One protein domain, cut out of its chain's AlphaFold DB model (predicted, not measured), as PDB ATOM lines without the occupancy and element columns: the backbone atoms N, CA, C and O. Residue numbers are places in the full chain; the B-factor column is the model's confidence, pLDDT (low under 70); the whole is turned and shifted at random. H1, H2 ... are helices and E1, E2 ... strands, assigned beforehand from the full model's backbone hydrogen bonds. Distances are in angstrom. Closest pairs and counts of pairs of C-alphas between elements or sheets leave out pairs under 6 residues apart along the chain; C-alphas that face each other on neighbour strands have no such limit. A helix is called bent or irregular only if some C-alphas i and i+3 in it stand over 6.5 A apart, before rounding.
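What this domain is: This is residues 416 to 534 of the 549 residues of an uncharacterized protein of Petromyces alliaceus (UniProt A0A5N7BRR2). A long, bent two-stranded ribbon runs along the domain, with E1 beside E4 at one end and the hairpin of E2 and E3 at the other; E5 folds back beside E4. H1, H2 and long loops make the rest of a loose frame. The printed part has 119 residues, with two named helices followed by five named strands, in antiparallel sheets E1 - E4 - E5 and E2 - E3. The class is mixed, with 50 residues in named elements, under half; the whole is loose, with a radius of gyration of the C-alphas of 17.4 A, and elongated, spanning 54 by 28 by 27 A.

How they stand to each other: H1, residues 422 to 431, is apart from H2, residues 452 to 455, and is not on the three-stranded sheet. Every O i to N i+4 pair in H1 is within hydrogen-bond range; H2 is too short for one. E1, residues 485 to 493, is antiparallel to E4, residues 515 to 523, at 159 degrees, with N 488 and O 520 2.8 A apart. E2, residues 497 to 502, and E3, residues 505 to 510, form an antiparallel hairpin, with N 500 and O 507 2.9 A apart. E4 and E5, residues 528 to 533, form another hairpin, at 149 degrees, with N 521 and O 530 2.8 A apart. E1 and E5 are edge strands of this strongly twisted sheet.

Where its parts are: H1 begins at C-alpha 422 (22.081, -51.531, -3.536) and is 13.9 A long. H2 is irregular, but only just: C-alphas 452 and 455 are 6.7 A apart. E1 measures 25.6 A, E2 16.8 A, E3 16.7 A, E4 25.9 A and E5 13.6 A, ending at C-alpha 533 (-0.247, -39.699, 0.532).

The domain as a whole: The farthest C-alphas, of Asn 447 and Gly 483, are 54.8 A apart. The printed part has no cut; the links H1 to H2 and H2 to E1 are long. Mean pLDDT of the printed part is 77.5, with 29 residues under 70, among them 445 to 451 and 455 to 465.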
ATOM      1  N   SER A 416      22.775 -48.047 -12.356       70.31
ATOM      2  CA  SER A 416      24.015 -48.636 -12.878       70.31
ATOM      3  C   SER A 416      25.276 -47.810 -12.610       70.31
ATOM      4  O   SER A 416      26.377 -48.303 -12.839       70.31
ATOM      5  N   LYS A 417      25.128 -46.557 -12.168       71.75
ATOM      6  CA  LYS A 417      26.231 -45.646 -11.829       71.75
ATOM      7  C   LYS A 417      26.473 -45.543 -10.322       71.75
ATOM      8  O   LYS A 417      27.317 -44.758  -9.907       71.75
ATOM      9  N   LEU A 418      25.715 -46.282  -9.512       70.62
ATOM     10  CA  LEU A 418      25.883 -46.283  -8.065       70.62
ATOM     11  C   LEU A 418      27.133 -47.100  -7.681       70.62
ATOM     12  O   LEU A 418      27.371 -48.136  -8.301       70.62
ATOM     13  N   PRO A 419      27.901 -46.702  -6.649       66.75
ATOM     14  CA  PRO A 419      29.142 -47.385  -6.245       66.75
ATOM     15  C   PRO A 419      28.965 -48.816  -5.696       66.75
ATOM     16  O   PRO A 419      29.932 -49.449  -5.285       66.75
ATOM     17  N   SER A 420      27.732 -49.320  -5.627       68.94
ATOM     18  CA  SER A 420      27.354 -50.582  -4.977       68.94
ATOM     19  C   SER A 420      26.079 -51.170  -5.587       68.94
ATOM     20  O   SER A 420      25.295 -50.484  -6.246       68.94
ATOM     21  N   ASP A 421      25.845 -52.458  -5.341       70.62
ATOM     22  CA  ASP A 421      24.706 -53.242  -5.826       70.62
ATOM     23  C   ASP A 421      23.401 -52.992  -5.044       70.62
ATOM     24  O   ASP A 421      22.469 -53.797  -5.140       70.62
ATOM     25  N   TYR A 422      23.282 -51.870  -4.316       71.56
ATOM     26  CA  TYR A 422      22.081 -51.531  -3.536       71.56
ATOM     27  C   TYR A 422      20.795 -51.648  -4.357       71.56
ATOM     28  O   TYR A 422      19.764 -52.014  -3.810       71.56
ATOM     29  N   GLY A 423      20.832 -51.387  -5.669       76.62
ATOM     30  CA  GLY A 423      19.672 -51.584  -6.540       76.62
ATOM     31  C   GLY A 423      19.134 -53.021  -6.513       76.62
ATOM     32  O   GLY A 423      17.930 -53.218  -6.360       76.62
ATOM     33  N   GLN A 424      20.015 -54.020  -6.610       79.69
ATOM     34  CA  GLN A 424      19.616 -55.427  -6.555       79.69
ATOM     35  C   GLN A 424      19.244 -55.836  -5.126       79.69
ATOM     36  O   GLN A 424      18.207 -56.460  -4.935       79.69
ATOM     37  N   GLN A 425      20.007 -55.394  -4.120       81.81
ATOM     38  CA  GLN A 425      19.697 -55.662  -2.709       81.81
ATOM     39  C   GLN A 425      18.334 -55.092  -2.288       81.81
ATOM     40  O   GLN A 425      17.593 -55.733  -1.544       81.81
ATOM     41  N   LEU A 426      17.973 -53.908  -2.795       82.19
ATOM     42  CA  LEU A 426      16.661 -53.304  -2.581       82.19
ATOM     43  C   LEU A 426      15.546 -54.169  -3.171       82.19
ATOM     44  O   LEU A 426      14.548 -54.431  -2.503       82.19
ATOM     45  N   ILE A 427      15.722 -54.639  -4.409       84.31
ATOM     46  CA  ILE A 427      14.755 -55.515  -5.079       84.31
ATOM     47  C   ILE A 427      14.619 -56.845  -4.330       84.31
ATOM     48  O   ILE A 427      13.497 -57.284  -4.079       84.31
ATOM     49  N   ASP A 428      15.733 -57.466  -3.951       87.06
ATOM     50  CA  ASP A 428      15.747 -58.754  -3.256       87.06
ATOM     51  C   ASP A 428      15.097 -58.642  -1.870       87.06
ATOM     52  O   ASP A 428      14.276 -59.482  -1.501       87.06
ATOM     53  N   GLY A 429      15.370 -57.557  -1.137       86.94
ATOM     54  CA  GLY A 429      14.727 -57.268   0.144       86.94
ATOM     55  C   GLY A 429      13.213 -57.072   0.017       86.94
ATOM     56  O   GLY A 429      12.439 -57.675   0.766       86.94
ATOM     57  N   LEU A 430      12.762 -56.306  -0.980       86.62
ATOM     58  CA  LEU A 430      11.332 -56.099  -1.245       86.62
ATOM     59  C   LEU A 430      10.617 -57.381  -1.717       86.62
ATOM     60  O   LEU A 430       9.430 -57.557  -1.435       86.62
ATOM     61  N   ARG A 431      11.323 -58.289  -2.404       87.62
ATOM     62  CA  ARG A 431      10.811 -59.609  -2.824       87.62
ATOM     63  C   ARG A 431      10.865 -60.672  -1.728       87.62
ATOM     64  O   ARG A 431      10.216 -61.704  -1.874       87.62
ATOM     65  N   SER A 432      11.637 -60.445  -0.669       89.12
ATOM     66  CA  SER A 432      11.712 -61.355   0.475       89.12
ATOM     67  C   SER A 432      10.381 -61.427   1.224       89.12
ATOM     68  O   SER A 432       9.541 -60.537   1.109       89.12
ATOM     69  N   GLU A 433      10.227 -62.439   2.081       87.00
ATOM     70  CA  GLU A 433       9.057 -62.584   2.962       87.00
ATOM     71  C   GLU A 433       8.839 -61.377   3.889       87.00
ATOM     72  O   GLU A 433       7.729 -61.130   4.352       87.00
ATOM     73  N   SER A 434       9.898 -60.609   4.165       82.62
ATOM     74  CA  SER A 434       9.820 -59.424   5.020       82.62
ATOM     75  C   SER A 434       9.343 -58.167   4.289       82.62
ATOM     76  O   SER A 434       9.026 -57.184   4.958       82.62
ATOM     77  N   HIS A 435       9.323 -58.180   2.946       86.88
ATOM     78  CA  HIS A 435       9.013 -57.035   2.079       86.88
ATOM     79  C   HIS A 435       9.742 -55.742   2.474       86.88
ATOM     80  O   HIS A 435       9.204 -54.638   2.383       86.88
ATOM     81  N   ARG A 436      10.981 -55.877   2.954       84.50
ATOM     82  CA  ARG A 436      11.766 -54.793   3.539       84.50
ATOM     83  C   ARG A 436      13.126 -54.716   2.894       84.50
ATOM     84  O   ARG A 436      13.795 -55.724   2.690       84.50
ATOM     85  N   ALA A 437      13.557 -53.492   2.650       84.25
ATOM     86  CA  ALA A 437      14.895 -53.215   2.186       84.25
ATOM     87  C   ALA A 437      15.426 -51.925   2.808       84.25
ATOM     88  O   ALA A 437      14.655 -51.048   3.202       84.25
ATOM     89  N   SER A 438      16.747 -51.821   2.896       78.69
ATOM     90  CA  SER A 438      17.440 -50.656   3.428       78.69
ATOM     91  C   SER A 438      18.665 -50.339   2.585       78.69
ATOM     92  O   SER A 438      19.267 -51.211   1.964       78.69
ATOM     93  N   PHE A 439      19.040 -49.069   2.587       75.69
ATOM     94  CA  PHE A 439      20.292 -48.574   2.036       75.69
ATOM     95  C   PHE A 439      20.830 -47.512   2.994       75.69
ATOM     96  O   PHE A 439      20.113 -47.038   3.879       75.69
ATOM     97  N   THR A 440      22.101 -47.163   2.855       73.62
ATOM     98  CA  THR A 440      22.719 -46.108   3.658       73.62
ATOM     99  C   THR A 440      23.330 -45.098   2.712       73.62
ATOM    100  O   THR A 440      24.109 -45.458   1.832       73.62
ATOM    101  N   LEU A 441      22.946 -43.839   2.887       70.50
ATOM    102  CA  LEU A 441      23.660 -42.727   2.293       70.50
ATOM    103  C   LEU A 441      24.906 -42.526   3.155       70.50
ATOM    104  O   LEU A 441      24.804 -42.298   4.356       70.50
ATOM    105  N   THR A 442      26.080 -42.774   2.586       70.06
ATOM    106  CA  THR A 442      27.345 -42.508   3.269       70.06
ATOM    107  C   THR A 442      28.189 -41.604   2.400       70.06
ATOM    108  O   THR A 442      28.303 -41.837   1.193       70.06
ATOM    109  N   ALA A 443      28.796 -40.619   3.052       67.19
ATOM    110  CA  ALA A 443      29.946 -39.867   2.579       67.19
ATOM    111  C   ALA A 443      31.044 -40.765   1.989       67.19
ATOM    112  O   ALA A 443      31.134 -41.950   2.333       67.19
ATOM    113  N   ASP A 444      31.909 -40.174   1.167       70.25
ATOM    114  CA  ASP A 444      33.175 -40.808   0.811       70.25
ATOM    115  C   ASP A 444      34.025 -41.046   2.057       70.25
ATOM    116  O   ASP A 444      34.159 -40.189   2.933       70.25
ATOM    117  N   ASP A 445      34.596 -42.243   2.129       64.06
ATOM    118  CA  ASP A 445      35.571 -42.590   3.150       64.06
ATOM    119  C   ASP A 445      36.878 -41.824   2.874       64.06
ATOM    120  O   ASP A 445      37.383 -41.883   1.746       64.06
ATOM    121  N   PRO A 446      37.496 -41.181   3.884       59.38
ATOM    122  CA  PRO A 446      38.845 -40.628   3.771       59.38
ATOM    123  C   PRO A 446      39.893 -41.629   3.248       59.38
ATOM    124  O   PRO A 446      40.918 -41.220   2.706       59.38
ATOM    125  N   ASN A 447      39.642 -42.938   3.384       64.00
ATOM    126  CA  ASN A 447      40.501 -44.015   2.882       64.00
ATOM    127  C   ASN A 447      40.199 -44.451   1.431       64.00
ATOM    128  O   ASN A 447      40.756 -45.447   0.968       64.00
ATOM    129  N   GLY A 448      39.343 -43.727   0.702       61.62
ATOM    130  CA  GLY A 448      39.137 -43.900  -0.741       61.62
ATOM    131  C   GLY A 448      38.014 -44.859  -1.156       61.62
ATOM    132  O   GLY A 448      37.887 -45.150  -2.347       61.62
ATOM    133  N   HIS A 449      37.188 -45.346  -0.225       66.56
ATOM    134  CA  HIS A 449      35.955 -46.058  -0.578       66.56
ATOM    135  C   HIS A 449      34.865 -45.058  -0.956       66.56
ATOM    136  O   HIS A 449      34.484 -44.216  -0.141       66.56
ATOM    137  N   GLN A 450      34.337 -45.182  -2.177       68.25
ATOM    138  CA  GLN A 450      33.237 -44.333  -2.616       68.25
ATOM    139  C   GLN A 450      31.939 -44.723  -1.912       68.25
ATOM    140  O   GLN A 450      31.415 -45.825  -2.104       68.25
ATOM    141  N   GLY A 451      31.427 -43.812  -1.091       69.56
ATOM    142  CA  GLY A 451      30.146 -43.974  -0.416       69.56
ATOM    143  C   GLY A 451      28.985 -43.740  -1.380       69.56
ATOM    144  O   GLY A 451      29.149 -43.120  -2.428       69.56
ATOM    145  N   PHE A 452      27.776 -44.209  -1.058       70.75
ATOM    146  CA  PHE A 452      26.621 -43.986  -1.941       70.75
ATOM    147  C   PHE A 452      26.341 -42.492  -2.177       70.75
ATOM    148  O   PHE A 452      25.905 -42.120  -3.264       70.75
ATOM    149  N   ALA A 453      26.615 -41.635  -1.188       71.06
ATOM    150  CA  ALA A 453      26.393 -40.198  -1.300       71.06
ATOM    151  C   ALA A 453      27.438 -39.482  -2.183       71.06
ATOM    152  O   ALA A 453      27.243 -38.319  -2.521       71.06
ATOM    153  N   SER A 454      28.495 -40.172  -2.627       70.56
ATOM    154  CA  SER A 454      29.536 -39.637  -3.527       70.56
ATOM    155  C   SER A 454      29.012 -39.114  -4.862       70.56
ATOM    156  O   SER A 454      29.644 -38.298  -5.521       70.56
ATOM    157  N   ILE A 455      27.832 -39.574  -5.276       69.44
ATOM    158  CA  ILE A 455      27.181 -39.137  -6.512       69.44
ATOM    159  C   ILE A 455      26.577 -37.731  -6.401       69.44
ATOM    160  O   ILE A 455      26.239 -37.136  -7.426       69.44
ATOM    161  N   PHE A 456      26.395 -37.215  -5.181       68.50
ATOM    162  CA  PHE A 456      25.877 -35.873  -4.935       68.50
ATOM    163  C   PHE A 456      27.018 -34.860  -5.056       68.50
ATOM    164  O   PHE A 456      27.525 -34.323  -4.076       68.50
ATOM    165  N   MET A 457      27.434 -34.637  -6.300       58.62
ATOM    166  CA  MET A 457      28.448 -33.655  -6.668       58.62
ATOM    167  C   MET A 457      27.801 -32.273  -6.853       58.62
ATOM    168  O   MET A 457      26.598 -32.168  -7.094       58.62
ATOM    169  N   ASP A 458      28.600 -31.210  -6.749       57.72
ATOM    170  CA  ASP A 458      28.203 -29.821  -7.048       57.72
ATOM    171  C   ASP A 458      27.250 -29.153  -6.039       57.72
ATOM    172  O   ASP A 458      26.546 -28.196  -6.367       57.72
ATOM    173  N   GLY A 459      27.248 -29.618  -4.792       57.91
ATOM    174  CA  GLY A 459      26.533 -28.975  -3.694       57.91
ATOM    175  C   GLY A 459      27.170 -29.267  -2.340       57.91
ATOM    176  O   GLY A 459      27.940 -30.209  -2.186       57.91
ATOM    177  N   SER A 460      26.834 -28.448  -1.348       58.31
ATOM    178  CA  SER A 460      27.159 -28.673   0.061       58.31
ATOM    179  C   SER A 460      25.857 -28.690   0.858       58.31
ATOM    180  O   SER A 460      25.012 -27.829   0.614       58.31
ATOM    181  N   ARG A 461      25.721 -29.608   1.827       61.88
ATOM    182  CA  ARG A 461      24.584 -29.686   2.771       61.88
ATOM    183  C   ARG A 461      23.243 -29.989   2.098       61.88
ATOM    184  O   ARG A 461      22.332 -29.161   2.045       61.88
ATOM    185  N   PHE A 462      23.111 -31.205   1.581       63.88
ATOM    186  CA  PHE A 462      21.889 -31.663   0.925       63.88
ATOM    187  C   PHE A 462      20.749 -31.853   1.933       63.88
ATOM    188  O   PHE A 462      20.832 -32.645   2.863       63.88
ATOM    189  N   ARG A 463      19.634 -31.145   1.735       66.00
ATOM    190  CA  ARG A 463      18.456 -31.252   2.608       66.00
ATOM    191  C   ARG A 463      17.302 -31.925   1.879       66.00
ATOM    192  O   ARG A 463      16.808 -31.421   0.873       66.00
ATOM    193  N   LEU A 464      16.848 -33.065   2.396       63.56
ATOM    194  CA  LEU A 464      15.711 -33.790   1.832       63.56
ATOM    195  C   LEU A 464      14.382 -33.259   2.383       63.56
ATOM    196  O   LEU A 464      14.043 -33.491   3.536       63.56
ATOM    197  N   ASN A 465      13.606 -32.607   1.515       65.88
ATOM    198  CA  ASN A 465      12.230 -32.157   1.793       65.88
ATOM    199  C   ASN A 465      11.192 -33.296   1.640       65.88
ATOM    200  O   ASN A 465      10.044 -33.219   2.070       65.88
ATOM    201  N   GLY A 466      11.566 -34.400   1.000       70.06
ATOM    202  CA  GLY A 466      10.677 -35.541   0.812       70.06
ATOM    203  C   GLY A 466      11.319 -36.618  -0.037       70.06
ATOM    204  O   GLY A 466      12.279 -36.359  -0.762       70.06
ATOM    205  N   LEU A 467      10.763 -37.822   0.033       76.44
ATOM    206  CA  LEU A 467      11.192 -38.942  -0.790       76.44
ATOM    207  C   LEU A 467      10.015 -39.419  -1.638       76.44
ATOM    208  O   LEU A 467       8.964 -39.799  -1.128       76.44
ATOM    209  N   LYS A 468      10.195 -39.407  -2.959       78.00
ATOM    210  CA  LYS A 468       9.233 -39.984  -3.901       78.00
ATOM    211  C   LYS A 468       9.775 -41.325  -4.374       78.00
ATOM    212  O   LYS A 468      10.693 -41.358  -5.185       78.00
ATOM    213  N   THR A 469       9.203 -42.414  -3.877       79.81
ATOM    214  CA  THR A 469       9.493 -43.776  -4.344       79.81
ATOM    215  C   THR A 469       8.311 -44.329  -5.133       79.81
ATOM    216  O   THR A 469       7.183 -43.867  -4.998       79.81
ATOM    217  N   PHE A 470       8.552 -45.289  -6.017       84.38
ATOM    218  CA  PHE A 470       7.494 -46.056  -6.671       84.38
ATOM    219  C   PHE A 470       8.071 -47.381  -7.158       84.38
ATOM    220  O   PHE A 470       9.232 -47.456  -7.560       84.38
ATOM    221  N   LEU A 471       7.254 -48.428  -7.125       84.69
ATOM    222  CA  LEU A 471       7.621 -49.736  -7.649       84.69
ATOM    223  C   LEU A 471       7.428 -49.747  -9.166       84.69
ATOM    224  O   LEU A 471       6.326 -49.515  -9.660       84.69
ATOM    225  N   SER A 472       8.499 -50.027  -9.907       81.31
ATOM    226  CA  SER A 472       8.438 -50.253 -11.353       81.31
ATOM    227  C   SER A 472       8.401 -51.755 -11.635       81.31
ATOM    228  O   SER A 472       9.206 -52.506 -11.085       81.31
ATOM    229  N   GLY A 473       7.454 -52.201 -12.466       82.12
ATOM    230  CA  GLY A 473       7.277 -53.620 -12.800       82.12
ATOM    231  C   GLY A 473       6.567 -54.456 -11.727       82.12
ATOM    232  O   GLY A 473       6.594 -55.683 -11.803       82.12
ATOM    233  N   ALA A 474       5.942 -53.816 -10.735       84.81
ATOM    234  CA  ALA A 474       5.037 -54.487  -9.808       84.81
ATOM    235  C   ALA A 474       3.669 -54.702 -10.468       84.81
ATOM    236  O   ALA A 474       3.156 -53.809 -11.139       84.81
ATOM    237  N   PHE A 475       3.072 -55.872 -10.241       86.75
ATOM    238  CA  PHE A 475       1.724 -56.199 -10.701       86.75
ATOM    239  C   PHE A 475       0.855 -56.536  -9.491       86.75
ATOM    240  O   PHE A 475       1.280 -57.345  -8.659       86.75
ATOM    241  N   PRO A 476      -0.335 -55.928  -9.358       85.69
ATOM    242  CA  PRO A 476      -1.223 -56.247  -8.255       85.69
ATOM    243  C   PRO A 476      -1.786 -57.662  -8.400       85.69
ATOM    244  O   PRO A 476      -2.002 -58.143  -9.514       85.69
ATOM    245  N   ASN A 477      -2.089 -58.314  -7.271       85.06
ATOM    246  CA  ASN A 477      -2.932 -59.506  -7.300       85.06
ATOM    247  C   ASN A 477      -4.310 -59.097  -7.865       85.06
ATOM    248  O   ASN A 477      -4.938 -58.210  -7.280       85.06
ATOM    249  N   PRO A 478      -4.794 -59.711  -8.963       80.69
ATOM    250  CA  PRO A 478      -6.069 -59.345  -9.575       80.69
ATOM    251  C   PRO A 478      -7.255 -59.364  -8.605       80.69
ATOM    252  O   PRO A 478      -8.173 -58.564  -8.749       80.69
ATOM    253  N   GLU A 479      -7.222 -60.237  -7.595       86.12
ATOM    254  CA  GLU A 479      -8.281 -60.363  -6.585       86.12
ATOM    255  C   GLU A 479      -8.295 -59.213  -5.567       86.12
ATOM    256  O   GLU A 479      -9.315 -58.964  -4.929       86.12
ATOM    257  N   ALA A 480      -7.180 -58.493  -5.422       83.06
ATOM    258  CA  ALA A 480      -7.072 -57.342  -4.528       83.06
ATOM    259  C   ALA A 480      -7.556 -56.035  -5.182       83.06
ATOM    260  O   ALA A 480      -7.682 -55.021  -4.496       83.06
ATOM    261  N   ALA A 481      -7.810 -56.038  -6.497       85.19
ATOM    262  CA  ALA A 481      -8.188 -54.845  -7.242       85.19
ATOM    263  C   ALA A 481      -9.648 -54.452  -6.984       85.19
ATOM    264  O   ALA A 481     -10.582 -55.179  -7.328       85.19
ATOM    265  N   VAL A 482      -9.856 -53.248  -6.453       82.88
ATOM    266  CA  VAL A 482     -11.183 -52.652  -6.264       82.88
ATOM    267  C   VAL A 482     -11.329 -51.519  -7.272       82.88
ATOM    268  O   VAL A 482     -10.535 -50.589  -7.299       82.88
ATOM    269  N   GLY A 483     -12.320 -51.615  -8.163       83.31
ATOM    270  CA  GLY A 483     -12.487 -50.621  -9.232       83.31
ATOM    271  C   GLY A 483     -11.345 -50.611 -10.262       83.31
ATOM    272  O   GLY A 483     -11.136 -49.602 -10.926       83.31
ATOM    273  N   GLY A 484     -10.612 -51.722 -10.403       85.19
ATOM    274  CA  GLY A 484      -9.516 -51.869 -11.374       85.19
ATOM    275  C   GLY A 484      -8.156 -51.333 -10.910       85.19
ATOM    276  O   GLY A 484      -7.201 -51.376 -11.689       85.19
ATOM    277  N   VAL A 485      -8.059 -50.871  -9.661       90.25
ATOM    278  CA  VAL A 485      -6.824 -50.372  -9.042       90.25
ATOM    279  C   VAL A 485      -6.573 -51.037  -7.689       90.25
ATOM    280  O   VAL A 485      -7.500 -51.511  -7.029       90.25
ATOM    281  N   VAL A 486      -5.309 -51.075  -7.278       91.88
ATOM    282  CA  VAL A 486      -4.862 -51.464  -5.937       91.88
ATOM    283  C   VAL A 486      -4.082 -50.310  -5.330       91.88
ATOM    284  O   VAL A 486      -3.216 -49.734  -5.986       91.88
ATOM    285  N   GLN A 487      -4.362 -50.002  -4.068       91.69
ATOM    286  CA  GLN A 487      -3.566 -49.054  -3.305       91.69
ATOM    287  C   GLN A 487      -2.258 -49.719  -2.862       91.69
ATOM    288  O   GLN A 487      -2.263 -50.782  -2.239       91.69
ATOM    289  N   VAL A 488      -1.136 -49.085  -3.186       90.62
ATOM    290  CA  VAL A 488       0.201 -49.482  -2.752       90.62
ATOM    291  C   VAL A 488       0.652 -48.541  -1.651       90.62
ATOM    292  O   VAL A 488       0.788 -47.338  -1.875       90.62
ATOM    293  N   ASP A 489       0.941 -49.117  -0.491       91.38
ATOM    294  CA  ASP A 489       1.444 -48.409   0.677       91.38
ATOM    295  C   ASP A 489       2.926 -48.748   0.887       91.38
ATOM    296  O   ASP A 489       3.300 -49.906   1.069       91.38
ATOM    297  N   ILE A 490       3.784 -47.728   0.859       89.00
ATOM    298  CA  ILE A 490       5.217 -47.846   1.137       89.00
ATOM    299  C   ILE A 490       5.519 -47.069   2.413       89.00
ATOM    300  O   ILE A 490       5.427 -45.840   2.452       89.00
ATOM    301  N   GLN A 491       5.922 -47.791   3.454       87.44
ATOM    302  CA  GLN A 491       6.419 -47.189   4.684       87.44
ATOM    303  C   GLN A 491       7.917 -46.899   4.546       87.44
ATOM    304  O   GLN A 491       8.722 -47.811   4.363       87.44
ATOM    305  N   ILE A 492       8.292 -45.626   4.645       83.44
ATOM    306  CA  ILE A 492       9.683 -45.174   4.603       83.44
ATOM    307  C   ILE A 492      10.128 -44.881   6.032       83.44
ATOM    308  O   ILE A 492       9.507 -44.078   6.732       83.44
ATOM    309  N   LEU A 493      11.210 -45.537   6.445       76.94
ATOM    310  CA  LEU A 493      11.800 -45.421   7.774       76.94
ATOM    311  C   LEU A 493      13.195 -44.805   7.664       76.94
ATOM    312  O   LEU A 493      13.977 -45.206   6.802       76.94
ATOM    313  N   THR A 494      13.516 -43.858   8.543       73.62
ATOM    314  CA  THR A 494      14.872 -43.303   8.669       73.62
ATOM    315  C   THR A 494      15.558 -43.920   9.881       73.62
ATOM    316  O   THR A 494      14.888 -44.345  10.816       73.62
ATOM    317  N   SER A 495      16.889 -44.010   9.883       64.94
ATOM    318  CA  SER A 495      17.645 -44.576  11.016       64.94
ATOM    319  C   SER A 495      17.718 -43.637  12.220       64.94
ATOM    320  O   SER A 495      18.091 -44.079  13.304       64.94
ATOM    321  N   GLY A 496      17.419 -42.348  12.029       62.47
ATOM    322  CA  GLY A 496      17.731 -41.317  13.012       62.47
ATOM    323  C   GLY A 496      19.219 -40.963  13.061       62.47
ATOM    324  O   GLY A 496      19.615 -40.227  13.946       62.47
ATOM    325  N   ILE A 497      20.057 -41.477  12.160       65.69
ATOM    326  CA  ILE A 497      21.490 -41.169  12.120       65.69
ATOM    327  C   ILE A 497      21.804 -40.482  10.806       65.69
ATOM    328  O   ILE A 497      21.405 -40.970   9.747       65.69
ATOM    329  N   TYR A 498      22.553 -39.393  10.897       70.50
ATOM    330  CA  TYR A 498      22.962 -38.597   9.750       70.50
ATOM    331  C   TYR A 498      24.444 -38.322   9.846       70.50
ATOM    332  O   TYR A 498      24.982 -38.125  10.939       70.50
ATOM    333  N   ALA A 499      25.087 -38.298   8.692       70.50
ATOM    334  CA  ALA A 499      26.409 -37.735   8.561       70.50
ATOM    335  C   ALA A 499      26.315 -36.506   7.665       70.50
ATOM    336  O   ALA A 499      25.559 -36.499   6.700       70.50
ATOM    337  N   ASP A 500      27.085 -35.477   7.977       71.12
ATOM    338  CA  ASP A 500      27.311 -34.375   7.052       71.12
ATOM    339  C   ASP A 500      28.813 -34.168   6.895       71.12
ATOM    340  O   ASP A 500      29.602 -34.511   7.781       71.12
ATOM    341  N   ILE A 501      29.220 -33.645   5.748       72.56
ATOM    342  CA  ILE A 501      30.623 -33.413   5.436       72.56
ATOM    343  C   ILE A 501      30.829 -31.923   5.293       72.56
ATOM    344  O   ILE A 501      30.128 -31.233   4.550       72.56
ATOM    345  N   LYS A 502      31.874 -31.442   5.950       74.25
ATOM    346  CA  LYS A 502      32.439 -30.141   5.647       74.25
ATOM    347  C   LYS A 502      33.928 -30.290   5.437       74.25
ATOM    348  O   LYS A 502      34.628 -30.815   6.302       74.25
ATOM    349  N   ASP A 503      34.379 -29.846   4.272       75.56
ATOM    350  CA  ASP A 503      35.736 -30.053   3.781       75.56
ATOM    351  C   ASP A 503      36.083 -31.553   3.724       75.56
ATOM    352  O   ASP A 503      35.635 -32.253   2.821       75.56
ATOM    353  N   VAL A 504      36.840 -32.058   4.702       73.00
ATOM    354  CA  VAL A 504      37.229 -33.477   4.836       73.00
ATOM    355  C   VAL A 504      36.718 -34.116   6.130       73.00
ATOM    356  O   VAL A 504      36.970 -35.293   6.387       73.00
ATOM    357  N   THR A 505      36.019 -33.345   6.964       76.25
ATOM    358  CA  THR A 505      35.544 -33.792   8.272       76.25
ATOM    359  C   THR A 505      34.117 -34.300   8.150       76.25
ATOM    360  O   THR A 505      33.226 -33.577   7.699       76.25
ATOM    361  N   ILE A 506      33.902 -35.541   8.590       74.94
ATOM    362  CA  ILE A 506      32.578 -36.149   8.697       74.94
ATOM    363  C   ILE A 506      32.032 -35.864  10.095       74.94
ATOM    364  O   ILE A 506      32.584 -36.323  11.093       74.94
ATOM    365  N   TRP A 507      30.923 -35.142  10.154       74.88
ATOM    366  CA  TRP A 507      30.190 -34.832  11.372       74.88
ATOM    367  C   TRP A 507      29.027 -35.802  11.514       74.88
ATOM    368  O   TRP A 507      28.257 -35.977  10.573       74.88
ATOM    369  N   GLN A 508      28.891 -36.446  12.672       72.62
ATOM    370  CA  GLN A 508      27.841 -37.435  12.903       72.62
ATOM    371  C   GLN A 508      26.792 -36.899  13.866       72.62
ATOM    372  O   GLN A 508      27.094 -36.308  14.905       72.62
ATOM    373  N   PHE A 509      25.532 -37.155  13.533       70.06
ATOM    374  CA  PHE A 509      24.408 -36.688  14.319       70.06
ATOM    375  C   PHE A 509      23.357 -37.768  14.522       70.06
ATOM    376  O   PHE A 509      23.121 -38.604  13.651       70.06
ATOM    377  N   ALA A 510      22.696 -37.709  15.674       63.53
ATOM    378  CA  ALA A 510      21.584 -38.581  16.020       63.53
ATOM    379  C   ALA A 510      20.295 -37.784  16.257       63.53
ATOM    380  O   ALA A 510      20.300 -36.753  16.928       63.53
ATOM    381  N   SER A 511      19.177 -38.291  15.756       60.97
ATOM    382  CA  SER A 511      17.827 -37.796  15.971       60.97
ATOM    383  C   SER A 511      16.837 -38.916  16.202       60.97
ATOM    384  O   SER A 511      17.124 -40.092  15.997       60.97
ATOM    385  N   VAL A 512      15.605 -38.517  16.516       59.66
ATOM    386  CA  VAL A 512      14.457 -39.418  16.467       59.66
ATOM    387  C   VAL A 512      14.304 -39.967  15.036       59.66
ATOM    388  O   VAL A 512      14.210 -39.162  14.098       59.66
ATOM    389  N   PRO A 513      14.308 -41.300  14.848       64.25
ATOM    390  CA  PRO A 513      13.950 -41.939  13.585       64.25
ATOM    391  C   PRO A 513      12.555 -41.500  13.136       64.25
ATOM    392  O   PRO A 513      11.665 -41.347  13.968       64.25
ATOM    393  N   ARG A 514      12.319 -41.318  11.835       68.75
ATOM    394  CA  ARG A 514      10.972 -41.000  11.332       68.75
ATOM    395  C   ARG A 514      10.397 -42.129  10.500       68.75
ATOM    396  O   ARG A 514      11.113 -42.844   9.806       68.75
ATOM    397  N   SER A 515       9.073 -42.233  10.556       77.31
ATOM    398  CA  SER A 515       8.260 -43.106   9.718       77.31
ATOM    399  C   SER A 515       7.284 -42.249   8.928       77.31
ATOM    400  O   SER A 515       6.431 -41.595   9.523       77.31
ATOM    401  N   VAL A 516       7.376 -42.281   7.602       82.00
ATOM    402  CA  VAL A 516       6.408 -41.620   6.718       82.00
ATOM    403  C   VAL A 516       5.779 -42.631   5.774       82.00
ATOM    404  O   VAL A 516       6.437 -43.562   5.308       82.00
ATOM    405  N   LEU A 517       4.490 -42.452   5.507       86.81
ATOM    406  CA  LEU A 517       3.744 -43.270   4.562       86.81
ATOM    407  C   LEU A 517       3.739 -42.585   3.195       86.81
ATOM    408  O   LEU A 517       3.446 -41.396   3.090       86.81
ATOM    409  N   LEU A 518       4.022 -43.350   2.149       90.88
ATOM    410  CA  LEU A 518       3.679 -43.013   0.777       90.88
ATOM    411  C   LEU A 518       2.555 -43.948   0.333       90.88
ATOM    412  O   LEU A 518       2.672 -45.157   0.514       90.88
ATOM    413  N   SER A 519       1.508 -43.402  -0.280       92.25
ATOM    414  CA  SER A 519       0.398 -44.201  -0.799       92.25
ATOM    415  C   SER A 519       0.000 -43.756  -2.200       92.25
ATOM    416  O   SER A 519      -0.155 -42.555  -2.447       92.25
ATOM    417  N   TYR A 520      -0.140 -44.704  -3.126       94.12
ATOM    418  CA  TYR A 520      -0.522 -44.434  -4.513       94.12
ATOM    419  C   TYR A 520      -1.257 -45.611  -5.168       94.12
ATOM    420  O   TYR A 520      -1.131 -46.751  -4.730       94.12
ATOM    421  N   ASP A 521      -1.986 -45.343  -6.249       93.75
ATOM    422  CA  ASP A 521      -2.702 -46.365  -7.018       93.75
ATOM    423  C   ASP A 521      -1.794 -47.114  -7.997       93.75
ATOM    424  O   ASP A 521      -0.941 -46.526  -8.667       93.75
ATOM    425  N   LEU A 522      -2.059 -48.404  -8.165       93.25
ATOM    426  CA  LEU A 522      -1.481 -49.255  -9.195       93.25
ATOM    427  C   LEU A 522      -2.609 -49.951  -9.962       93.25
ATOM    428  O   LEU A 522      -3.446 -50.624  -9.364       93.25
ATOM    429  N   ASP A 523      -2.652 -49.785 -11.282       90.44
ATOM    430  CA  ASP A 523      -3.648 -50.465 -12.114       90.44
ATOM    431  C   ASP A 523      -3.291 -51.946 -12.347       90.44
ATOM    432  O   ASP A 523      -2.181 -52.406 -12.068       90.44
ATOM    433  N   ALA A 524      -4.231 -52.708 -12.910       86.56
ATOM    434  CA  ALA A 524      -4.036 -54.128 -13.221       86.56
ATOM    435  C   ALA A 524      -2.861 -54.425 -14.182       86.56
ATOM    436  O   ALA A 524      -2.426 -55.571 -14.286       86.56
ATOM    437  N   LYS A 525      -2.350 -53.420 -14.900       87.50
ATOM    438  CA  LYS A 525      -1.205 -53.526 -15.816       87.50
ATOM    439  C   LYS A 525       0.104 -53.062 -15.169       87.50
ATOM    440  O   LYS A 525       1.126 -53.045 -15.852       87.50
ATOM    441  N   GLY A 526       0.085 -52.691 -13.888       85.75
ATOM    442  CA  GLY A 526       1.248 -52.171 -13.175       85.75
ATOM    443  C   GLY A 526       1.560 -50.703 -13.480       85.75
ATOM    444  O   GLY A 526       2.651 -50.233 -13.152       85.75
ATOM    445  N   ASN A 527       0.642 -49.956 -14.104       90.19
ATOM    446  CA  ASN A 527       0.811 -48.517 -14.290       90.19
ATOM    447  C   ASN A 527       0.428 -47.774 -13.013       90.19
ATOM    448  O   ASN A 527      -0.584 -48.062 -12.371       90.19
ATOM    449  N   ARG A 528       1.229 -46.766 -12.673       89.44
ATOM    450  CA  ARG A 528       0.985 -45.893 -11.527       89.44
ATOM    451  C   ARG A 528      -0.169 -44.924 -11.808       89.44
ATOM    452  O   ARG A 528      -0.164 -44.239 -12.828       89.44
ATOM    453  N   GLY A 529      -1.099 -44.833 -10.864       89.31
ATOM    454  CA  GLY A 529      -2.198 -43.872 -10.827       89.31
ATOM    455  C   GLY A 529      -1.957 -42.718  -9.845       89.31
ATOM    456  O   GLY A 529      -0.833 -42.227  -9.695       89.31
ATOM    457  N   ALA A 530      -3.028 -42.246  -9.201       91.69
ATOM    458  CA  ALA A 530      -2.980 -41.097  -8.304       91.69
ATOM    459  C   ALA A 530      -2.140 -41.387  -7.050       91.69
ATOM    460  O   ALA A 530      -2.044 -42.517  -6.586       91.69
ATOM    461  N   THR A 531      -1.491 -40.356  -6.507       92.06
ATOM    462  CA  THR A 531      -0.828 -40.433  -5.196       92.06
ATOM    463  C   THR A 531      -1.763 -39.834  -4.159       92.06
ATOM    464  O   THR A 531      -2.169 -38.685  -4.309       92.06
ATOM    465  N   HIS A 532      -2.091 -40.609  -3.128       90.06
ATOM    466  CA  HIS A 532      -3.017 -40.219  -2.061       90.06
ATOM    467  C   HIS A 532      -2.283 -39.620  -0.869       90.06
ATOM    468  O   HIS A 532      -2.751 -38.664  -0.257       90.06
ATOM    469  N   VAL A 533      -1.104 -40.166  -0.560       88.75
ATOM    470  CA  VAL A 533      -0.247 -39.699   0.532       88.75
ATOM    471  C   VAL A 533       1.153 -39.491  -0.013       88.75
ATOM    472  O   VAL A 533       1.744 -40.410  -0.575       88.75
ATOM    473  N   HIS A 534       1.689 -38.282   0.153       86.56
ATOM    474  CA  HIS A 534       3.073 -37.968  -0.178       86.56
ATOM    475  C   HIS A 534       3.970 -38.196   1.040       86.56
ATOM    476  O   HIS A 534       3.713 -37.641   2.105       86.56
TER     477      HIS A 534